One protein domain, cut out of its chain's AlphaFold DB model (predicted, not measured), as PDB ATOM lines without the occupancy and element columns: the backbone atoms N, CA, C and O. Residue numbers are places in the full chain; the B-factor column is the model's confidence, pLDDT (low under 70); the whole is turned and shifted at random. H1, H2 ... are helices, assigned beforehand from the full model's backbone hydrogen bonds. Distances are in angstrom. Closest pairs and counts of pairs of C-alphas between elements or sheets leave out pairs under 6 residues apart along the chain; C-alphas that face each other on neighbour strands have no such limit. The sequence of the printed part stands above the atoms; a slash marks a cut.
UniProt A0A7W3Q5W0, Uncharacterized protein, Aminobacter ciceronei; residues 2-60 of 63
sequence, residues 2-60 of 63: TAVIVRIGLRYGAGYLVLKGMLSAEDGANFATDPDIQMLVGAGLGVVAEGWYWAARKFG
ATOM      1  N   THR A   2     -19.982  26.794  -1.205       88.38
ATOM      2  CA  THR A   2     -19.407  25.659  -1.957       88.38
ATOM      3  C   THR A   2     -17.881  25.707  -2.079       88.38
ATOM      4  O   THR A   2     -17.222  24.731  -1.746       88.38
ATOM      5  N   ALA A   3     -17.301  26.859  -2.437       87.88
ATOM      6  CA  ALA A   3     -15.843  27.018  -2.518       87.88
ATOM      7  C   ALA A   3     -15.122  26.749  -1.181       87.88
ATOM      8  O   ALA A   3     -14.030  26.188  -1.163       87.88
ATOM      9  N   VAL A   4     -15.744  27.107  -0.051       92.62
ATOM     10  CA  VAL A   4     -15.187  26.866   1.289       92.62
ATOM     11  C   VAL A   4     -15.215  25.375   1.612       92.62
ATOM     12  O   VAL A   4     -14.204  24.831   2.042       92.62
ATOM     13  N   ILE A   5     -16.342  24.709   1.348       94.25
ATOM     14  CA  ILE A   5     -16.501  23.263   1.561       94.25
ATOM     15  C   ILE A   5     -15.491  22.486   0.711       94.25
ATOM     16  O   ILE A   5     -14.777  21.639   1.241       94.25
ATOM     17  N   VAL A   6     -15.376  22.819  -0.578       91.00
ATOM     18  CA  VAL A   6     -14.422  22.180  -1.497       91.00
ATOM     19  C   VAL A   6     -12.985  22.383  -1.018       91.00
ATOM     20  O   VAL A   6     -12.225  21.424  -0.949       91.00
ATOM     21  N   ARG A   7     -12.616  23.603  -0.611       88.94
ATOM     22  CA  ARG A   7     -11.273  23.897  -0.091       88.94
ATOM     23  C   ARG A   7     -10.955  23.102   1.176       88.94
ATOM     24  O   ARG A   7      -9.850  22.580   1.300       88.94
ATOM     25  N   ILE A   8     -11.900  23.009   2.110       93.88
ATOM     26  CA  ILE A   8     -11.734  22.233   3.343       93.88
ATOM     27  C   ILE A   8     -11.599  20.740   3.013       93.88
ATOM     28  O   ILE A   8     -10.675  20.089   3.498       93.88
ATOM     29  N   GLY A   9     -12.459  20.214   2.139       93.50
ATOM     30  CA  GLY A   9     -12.405  18.823   1.690       93.50
ATOM     31  C   GLY A   9     -11.076  18.473   1.022       93.50
ATOM     32  O   GLY A   9     -10.432  17.509   1.423       93.50
ATOM     33  N   LEU A  10     -10.613  19.291   0.072       89.94
ATOM     34  CA  LEU A  10      -9.318  19.104  -0.591       89.94
ATOM     35  C   LEU A  10      -8.145  19.167   0.395       89.94
ATOM     36  O   LEU A  10      -7.206  18.389   0.269       89.94
ATOM     37  N   ARG A  11      -8.204  20.045   1.405       88.56
ATOM     38  CA  ARG A  11      -7.159  20.171   2.435       88.56
ATOM     39  C   ARG A  11      -7.008  18.885   3.247       88.56
ATOM     40  O   ARG A  11      -5.894  18.391   3.408       88.56
ATOM     41  N   TYR A  12      -8.115  18.352   3.758       93.69
ATOM     42  CA  TYR A  12      -8.091  17.121   4.548       93.69
ATOM     43  C   TYR A  12      -7.853  15.883   3.680       93.69
ATOM     44  O   TYR A  12      -7.135  14.982   4.102       93.69
ATOM     45  N   GLY A  13      -8.380  15.864   2.453       89.75
ATOM     46  CA  GLY A  13      -8.116  14.806   1.479       89.75
ATOM     47  C   GLY A  13      -6.636  14.716   1.114       89.75
ATOM     48  O   GLY A  13      -6.068  13.630   1.165       89.75
ATOM     49  N   ALA A  14      -5.982  15.849   0.841       86.81
ATOM     50  CA  ALA A  14      -4.541  15.892   0.603       86.81
ATOM     51  C   ALA A  14      -3.755  15.373   1.818       86.81
ATOM     52  O   ALA A  14      -2.887  14.520   1.661       86.81
ATOM     53  N   GLY A  15      -4.111  15.802   3.035       85.94
ATOM     54  CA  GLY A  15      -3.492  15.287   4.262       85.94
ATOM     55  C   GLY A  15      -3.650  13.771   4.423       85.94
ATOM     56  O   GLY A  15      -2.691  13.080   4.753       85.94
ATOM     57  N   TYR A  16      -4.833  13.232   4.126       90.31
ATOM     58  CA  TYR A  16      -5.086  11.790   4.153       90.31
ATOM     59  C   TYR A  16      -4.248  11.021   3.120       90.31
ATOM     60  O   TYR A  16      -3.675   9.979   3.439       90.31
ATOM     61  N   LEU A  17      -4.137  11.535   1.893       87.25
ATOM     62  CA  LEU A  17      -3.326  10.923   0.836       87.25
ATOM     63  C   LEU A  17      -1.832  10.917   1.182       87.25
ATOM     64  O   LEU A  17      -1.148   9.936   0.883       87.25
ATOM     65  N   VAL A  18      -1.354  11.960   1.868       86.81
ATOM     66  CA  VAL A  18       0.014  12.019   2.395       86.81
ATOM     67  C   VAL A  18       0.237  10.971   3.482       86.81
ATOM     68  O   VAL A  18       1.205  10.219   3.421       86.81
ATOM     69  N   LEU A  19      -0.690  10.840   4.438       87.62
ATOM     70  CA  LEU A  19      -0.606   9.808   5.483       87.62
ATOM     71  C   LEU A  19      -0.615   8.383   4.913       87.62
ATOM     72  O   LEU A  19       0.011   7.488   5.471       87.62
ATOM     73  N   LYS A  20      -1.310   8.172   3.793       88.62
ATOM     74  CA  LYS A  20      -1.341   6.892   3.076       88.62
ATOM     75  C   LYS A  20      -0.069   6.636   2.247       88.62
ATOM     76  O   LYS A  20       0.047   5.577   1.638       88.62
ATOM     77  N   GLY A  21       0.860   7.593   2.191       82.62
ATOM     78  CA  GLY A  21       2.092   7.513   1.402       82.62
ATOM     79  C   GLY A  21       1.874   7.609  -0.111       82.62
ATOM     80  O   GLY A  21       2.781   7.296  -0.873       82.62
ATOM     81  N   MET A  22       0.678   8.011  -0.556       81.88
ATOM     82  CA  MET A  22       0.366   8.188  -1.981       81.88
ATOM     83  C   MET A  22       0.800   9.560  -2.510       81.88
ATOM     84  O   MET A  22       0.899   9.735  -3.720       81.88
ATOM     85  N   LEU A  23       1.020  10.525  -1.614       81.81
ATOM     86  CA  LEU A  23       1.528  11.859  -1.920       81.81
ATOM     87  C   LEU A  23       2.638  12.219  -0.934       81.81
ATOM     88  O   LEU A  23       2.507  11.978   0.264       81.81
ATOM     89  N   SER A  24       3.712  12.832  -1.416       81.06
ATOM     90  CA  SER A  24       4.676  13.509  -0.556       81.06
ATOM     91  C   SER A  24       4.154  14.902  -0.175       81.06
ATOM     92  O   SER A  24       3.319  15.494  -0.865       81.06
ATOM     93  N   ALA A  25       4.636  15.451   0.943       74.56
ATOM     94  CA  ALA A  25       4.284  16.813   1.352       74.56
ATOM     95  C   ALA A  25       4.807  17.884   0.370       74.56
ATOM     96  O   ALA A  25       4.278  18.995   0.337       74.56
ATOM     97  N   GLU A  26       5.815  17.543  -0.434       77.88
ATOM     98  CA  GLU A  26       6.456  18.421  -1.416       77.88
ATOM     99  C   GLU A  26       5.760  18.346  -2.788       77.88
ATOM    100  O   GLU A  26       5.717  19.337  -3.520       77.88
ATOM    101  N   ASP A  27       5.108  17.218  -3.097       80.00
ATOM    102  CA  ASP A  27       4.427  16.979  -4.379       80.00
ATOM    103  C   ASP A  27       3.313  17.993  -4.643       80.00
ATOM    104  O   ASP A  27       3.058  18.362  -5.787       80.00
ATOM    105  N   GLY A  28       2.661  18.492  -3.588       75.44
ATOM    106  CA  GLY A  28       1.590  19.476  -3.720       75.44
ATOM    107  C   GLY A  28       2.045  20.782  -4.381       75.44
ATOM    108  O   GLY A  28       1.282  21.367  -5.147       75.44
ATOM    109  N   ALA A  29       3.278  21.228  -4.119       76.69
ATOM    110  CA  ALA A  29       3.836  22.412  -4.768       76.69
ATOM    111  C   ALA A  29       4.216  22.107  -6.221       76.69
ATOM    112  O   ALA A  29       3.839  22.863  -7.111       76.69
ATOM    113  N   ASN A  30       4.860  20.960  -6.460       81.31
ATOM    114  CA  ASN A  30       5.285  20.532  -7.793       81.31
ATOM    115  C   ASN A  30       4.091  20.373  -8.746       81.31
ATOM    116  O   ASN A  30       4.105  20.916  -9.848       81.31
ATOM    117  N   PHE A  31       3.011  19.730  -8.297       82.81
ATOM    118  CA  PHE A  31       1.774  19.586  -9.071       82.81
ATOM    119  C   PHE A  31       1.046  20.904  -9.303       82.81
ATOM    120  O   PHE A  31       0.392  21.073 -10.329       82.81
ATOM    121  N   ALA A  32       1.146  21.847  -8.363       80.12
ATOM    122  CA  ALA A  32       0.553  23.164  -8.528       80.12
ATOM    123  C   ALA A  32       1.343  24.043  -9.506       80.12
ATOM    124  O   ALA A  32       0.764  24.982 -10.045       80.12
ATOM    125  N   THR A  33       2.628  23.774  -9.735       86.00
ATOM    126  CA  THR A  33       3.481  24.567 -10.634       86.00
ATOM    127  C   THR A  33       3.702  23.932 -12.001       86.00
ATOM    128  O   THR A  33       4.174  24.621 -12.900       86.00
ATOM    129  N   ASP A  34       3.373  22.651 -12.166       89.31
ATOM    130  CA  ASP A  34       3.517  21.925 -13.427       89.31
ATOM    131  C   ASP A  34       2.378  22.282 -14.412       89.31
ATOM    132  O   ASP A  34       1.205  21.989 -14.134       89.31
ATOM    133  N   PRO A  35       2.686  22.906 -15.567       90.06
ATOM    134  CA  PRO A  35       1.680  23.299 -16.552       90.06
ATOM    135  C   PRO A  35       0.901  22.125 -17.159       90.06
ATOM    136  O   PRO A  35      -0.291  22.268 -17.440       90.06
ATOM    137  N   ASP A  36       1.532  20.964 -17.343       92.19
ATOM    138  CA  ASP A  36       0.891  19.807 -17.973       92.19
ATOM    139  C   ASP A  36      -0.148  19.197 -17.032       92.19
ATOM    140  O   ASP A  36      -1.260  18.849 -17.442       92.19
ATOM    141  N   ILE A  37       0.172  19.141 -15.738       89.44
ATOM    142  CA  ILE A  37      -0.754  18.672 -14.704       89.44
ATOM    143  C   ILE A  37      -1.929  19.636 -14.562       89.44
ATOM    144  O   ILE A  37      -3.078  19.193 -14.495       89.44
ATOM    145  N   GLN A  38      -1.679  20.949 -14.574       89.31
ATOM    146  CA  GLN A  38      -2.756  21.939 -14.569       89.31
ATOM    147  C   GLN A  38      -3.689  21.772 -15.774       89.31
ATOM    148  O   GLN A  38      -4.913  21.791 -15.614       89.31
ATOM    149  N   MET A  39      -3.125  21.570 -16.967       92.56
ATOM    150  CA  MET A  39      -3.898  21.366 -18.187       92.56
ATOM    151  C   MET A  39      -4.727  20.078 -18.120       92.56
ATOM    152  O   MET A  39      -5.916  20.098 -18.442       92.56
ATOM    153  N   LEU A  40      -4.143  18.977 -17.639       92.62
ATOM    154  CA  LEU A  40      -4.836  17.699 -17.485       92.62
ATOM    155  C   LEU A  40      -5.988  17.786 -16.475       92.62
ATOM    156  O   LEU A  40      -7.090  17.308 -16.750       92.62
ATOM    157  N   VAL A  41      -5.760  18.425 -15.324       91.00
ATOM    158  CA  VAL A  41      -6.798  18.638 -14.305       91.00
ATOM    159  C   VAL A  41      -7.911  19.531 -14.854       91.00
ATOM    160  O   VAL A  41      -9.087  19.211 -14.682       91.00
ATOM    161  N   GLY A  42      -7.563  20.611 -15.558       90.81
ATOM    162  CA  GLY A  42      -8.533  21.499 -16.199       90.81
ATOM    163  C   GLY A  42      -9.399  20.773 -17.230       90.81
ATOM    164  O   GLY A  42     -10.628  20.872 -17.182       90.81
ATOM    165  N   ALA A  43      -8.780  19.982 -18.109       93.44
ATOM    166  CA  ALA A  43      -9.488  19.168 -19.092       93.44
ATOM    167  C   ALA A  43     -10.409  18.137 -18.420       93.44
ATOM    168  O   ALA A  43     -11.578  18.016 -18.789       93.44
ATOM    169  N   GLY A  44      -9.921  17.448 -17.384       92.44
ATOM    170  CA  GLY A  44     -10.713  16.491 -16.613       92.44
ATOM    171  C   GLY A  44     -11.940  17.130 -15.961       92.44
ATOM    172  O   GLY A  44     -13.042  16.590 -16.059       92.44
ATOM    173  N   LEU A  45     -11.784  18.309 -15.352       92.75
ATOM    174  CA  LEU A  45     -12.905  19.059 -14.777       92.75
ATOM    175  C   LEU A  45     -13.927  19.477 -15.840       92.75
ATOM    176  O   LEU A  45     -15.128  19.397 -15.581       92.75
ATOM    177  N   GLY A  46     -13.472  19.870 -17.033       92.06
ATOM    178  CA  GLY A  46     -14.345  20.163 -18.173       92.06
ATOM    179  C   GLY A  46     -15.185  18.953 -18.585       92.06
ATOM    180  O   GLY A  46     -16.409  19.049 -18.653       92.06
ATOM    181  N   VAL A  47     -14.551  17.789 -18.750       94.69
ATOM    182  CA  VAL A  47     -15.242  16.532 -19.087       94.69
ATOM    183  C   VAL A  47     -16.252  16.141 -18.008       94.69
ATOM    184  O   VAL A  47     -17.367  15.728 -18.321       94.69
ATOM    185  N   VAL A  48     -15.904  16.297 -16.727       93.81
ATOM    186  CA  VAL A  48     -16.831  16.022 -15.618       93.81
ATOM    187  C   VAL A  48     -18.022  16.978 -15.652       93.81
ATOM    188  O   VAL A  48     -19.153  16.537 -15.452       93.81
ATOM    189  N   ALA A  49     -17.800  18.263 -15.928       93.56
ATOM    190  CA  ALA A  49     -18.873  19.246 -16.032       93.56
ATOM    191  C   ALA A  49     -19.821  18.933 -17.201       93.56
ATOM    192  O   ALA A  49     -21.041  18.934 -17.024       93.56
ATOM    193  N   GLU A  50     -19.279  18.600 -18.374       92.56
ATOM    194  CA  GLU A  50     -20.077  18.191 -19.534       92.56
ATOM    195  C   GLU A  50     -20.831  16.885 -19.282       92.56
ATOM    196  O   GLU A  50     -22.024  16.792 -19.573       92.56
ATOM    197  N   GLY A  51     -20.173  15.889 -18.685       92.75
ATOM    198  CA  GLY A  51     -20.792  14.622 -18.313       92.75
ATOM    199  C   GLY A  51     -21.919  14.808 -17.298       92.75
ATOM    200  O   GLY A  51     -22.985  14.206 -17.437       92.75
ATOM    201  N   TRP A  52     -21.727  15.694 -16.317       91.12
ATOM    202  CA  TRP A  52     -22.763  16.060 -15.354       91.12
ATOM    203  C   TRP A  52     -23.951  16.735 -16.034       91.12
ATOM    204  O   TRP A  52     -25.102  16.414 -15.744       91.12
ATOM    205  N   TYR A  53     -23.690  17.636 -16.978       90.00
ATOM    206  CA  TYR A  53     -24.738  18.301 -17.738       90.00
ATOM    207  C   TYR A  53     -25.507  17.334 -18.649       90.00
ATOM    208  O   TYR A  53     -26.737  17.369 -18.709       90.00
ATOM    209  N   TRP A  54     -24.803  16.414 -19.310       92.94
ATOM    210  CA  TRP A  54     -25.417  15.340 -20.085       92.94
ATOM    211  C   TRP A  54     -26.284  14.428 -19.208       92.94
ATOM    212  O   TRP A  54     -27.421  14.123 -19.572       92.94
ATOM    213  N   ALA A  55     -25.793  14.046 -18.026       90.62
ATOM    214  CA  ALA A  55     -26.561  13.272 -17.058       90.62
ATOM    215  C   ALA A  55     -27.804  14.045 -16.592       90.62
ATOM    216  O   ALA A  55     -28.901  13.490 -16.589       90.62
ATOM    217  N   ALA A  56     -27.671  15.336 -16.284       90.75
ATOM    218  CA  ALA A  56     -28.795  16.179 -15.892       90.75
ATOM    219  C   ALA A  56     -29.890  16.232 -16.972       90.75
ATOM    220  O   ALA A  56     -31.070  16.129 -16.642       90.75
ATOM    221  N   ARG A  57     -29.518  16.308 -18.257       87.44
ATOM    222  CA  ARG A  57     -30.468  16.203 -19.381       87.44
ATOM    223  C   ARG A  57     -31.120  14.826 -19.462       87.44
ATOM    224  O   ARG A  57     -32.329  14.730 -19.632       87.44
ATOM    225  N   LYS A  58     -30.334  13.756 -19.312       88.69
ATOM    226  CA  LYS A  58     -30.828  12.373 -19.378       88.69
ATOM    227  C   LYS A  58     -31.799  12.031 -18.244       88.69
ATOM    228  O   LYS A  58     -32.759  11.305 -18.470       88.69
ATOM    229  N   PHE A  59     -31.557  12.551 -17.043       91.19
ATOM    230  CA  PHE A  59     -32.393  12.316 -15.862       91.19
ATOM    231  C   PHE A  59     -33.509  13.360 -15.680       91.19
ATOM    232  O   PHE A  59     -34.224  13.315 -14.682       91.19
ATOM    233  N   GLY A  60     -33.679  14.290 -16.628       82.94
ATOM    234  CA  GLY A  60     -34.720  15.322 -16.566       82.94
ATOM    235  C   GLY A  60     -34.514  16.347 -15.445       82.94
ATOM    236  O   GLY A  60     -35.459  17.003 -15.020       82.94
TER     237      GLY A  60
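Overview. This is residues 2 to 60 of the 63 residues of an uncharacterized protein of Aminobacter ciceronei (UniProt A0A7W3Q5W0). The long helix H3 makes one side of an open frame with an empty middle; the short helix H2 makes a corner with it at one end, and residues 20 to 26 lead from H2 to the second long helix, H1, which makes the other side without reaching H3. The printed part has 59 residues with three named helices, in the order H1, H2, H3, and no named strand; the class is all helix. The whole is loose, with a radius of gyration of the C-alphas of 14.8 A, and elongated, spanning 43 by 25 by 20 A.

Arrangement. H3, residues 35 to 58, is the longest helix. H2, residues 27 to 33, and H3 only just touch, with 3 pairs of C-alphas within 8 A, and they touch only at the corner by their link. Residues 37 to 38 alone of H3 touch H2; the closest C-alphas are those of Phe 31 and Ile 37, 6.2 A apart. Their lines are about perpendicular, at 88 degrees. H1, residues 2 to 19, is apart from H3. H1 and H2 are only just apart, their closest C-alphas being 8.3 A from each other. In H1, H2 and H3 every O i to N i+4 pair is within hydrogen-bond range.

Along the chain. H3 runs 34.4 A from C-alpha 35 at (1.680, 23.299, -16.552) to C-alpha 58 at (-30.828, 12.373, -19.378). H2 measures 9.9 A from C-alpha 27 to C-alpha 33. H1 begins with C-alpha 2 at (-19.407, 25.659, -1.957) and is 25.7 A long.

Size, cuts and confidence. The two C-alphas farthest apart are those of Glu 26 and Gly 60, at 44.0 A. Residues 2 to 13, which belong to H1, stand free, and so do residues 29 to 60. The link from H2 to H3 is tight and that from H1 to H2 is short. The printed part has no cut. Its mean pLDDT is 88.3, and no printed residue is under 70.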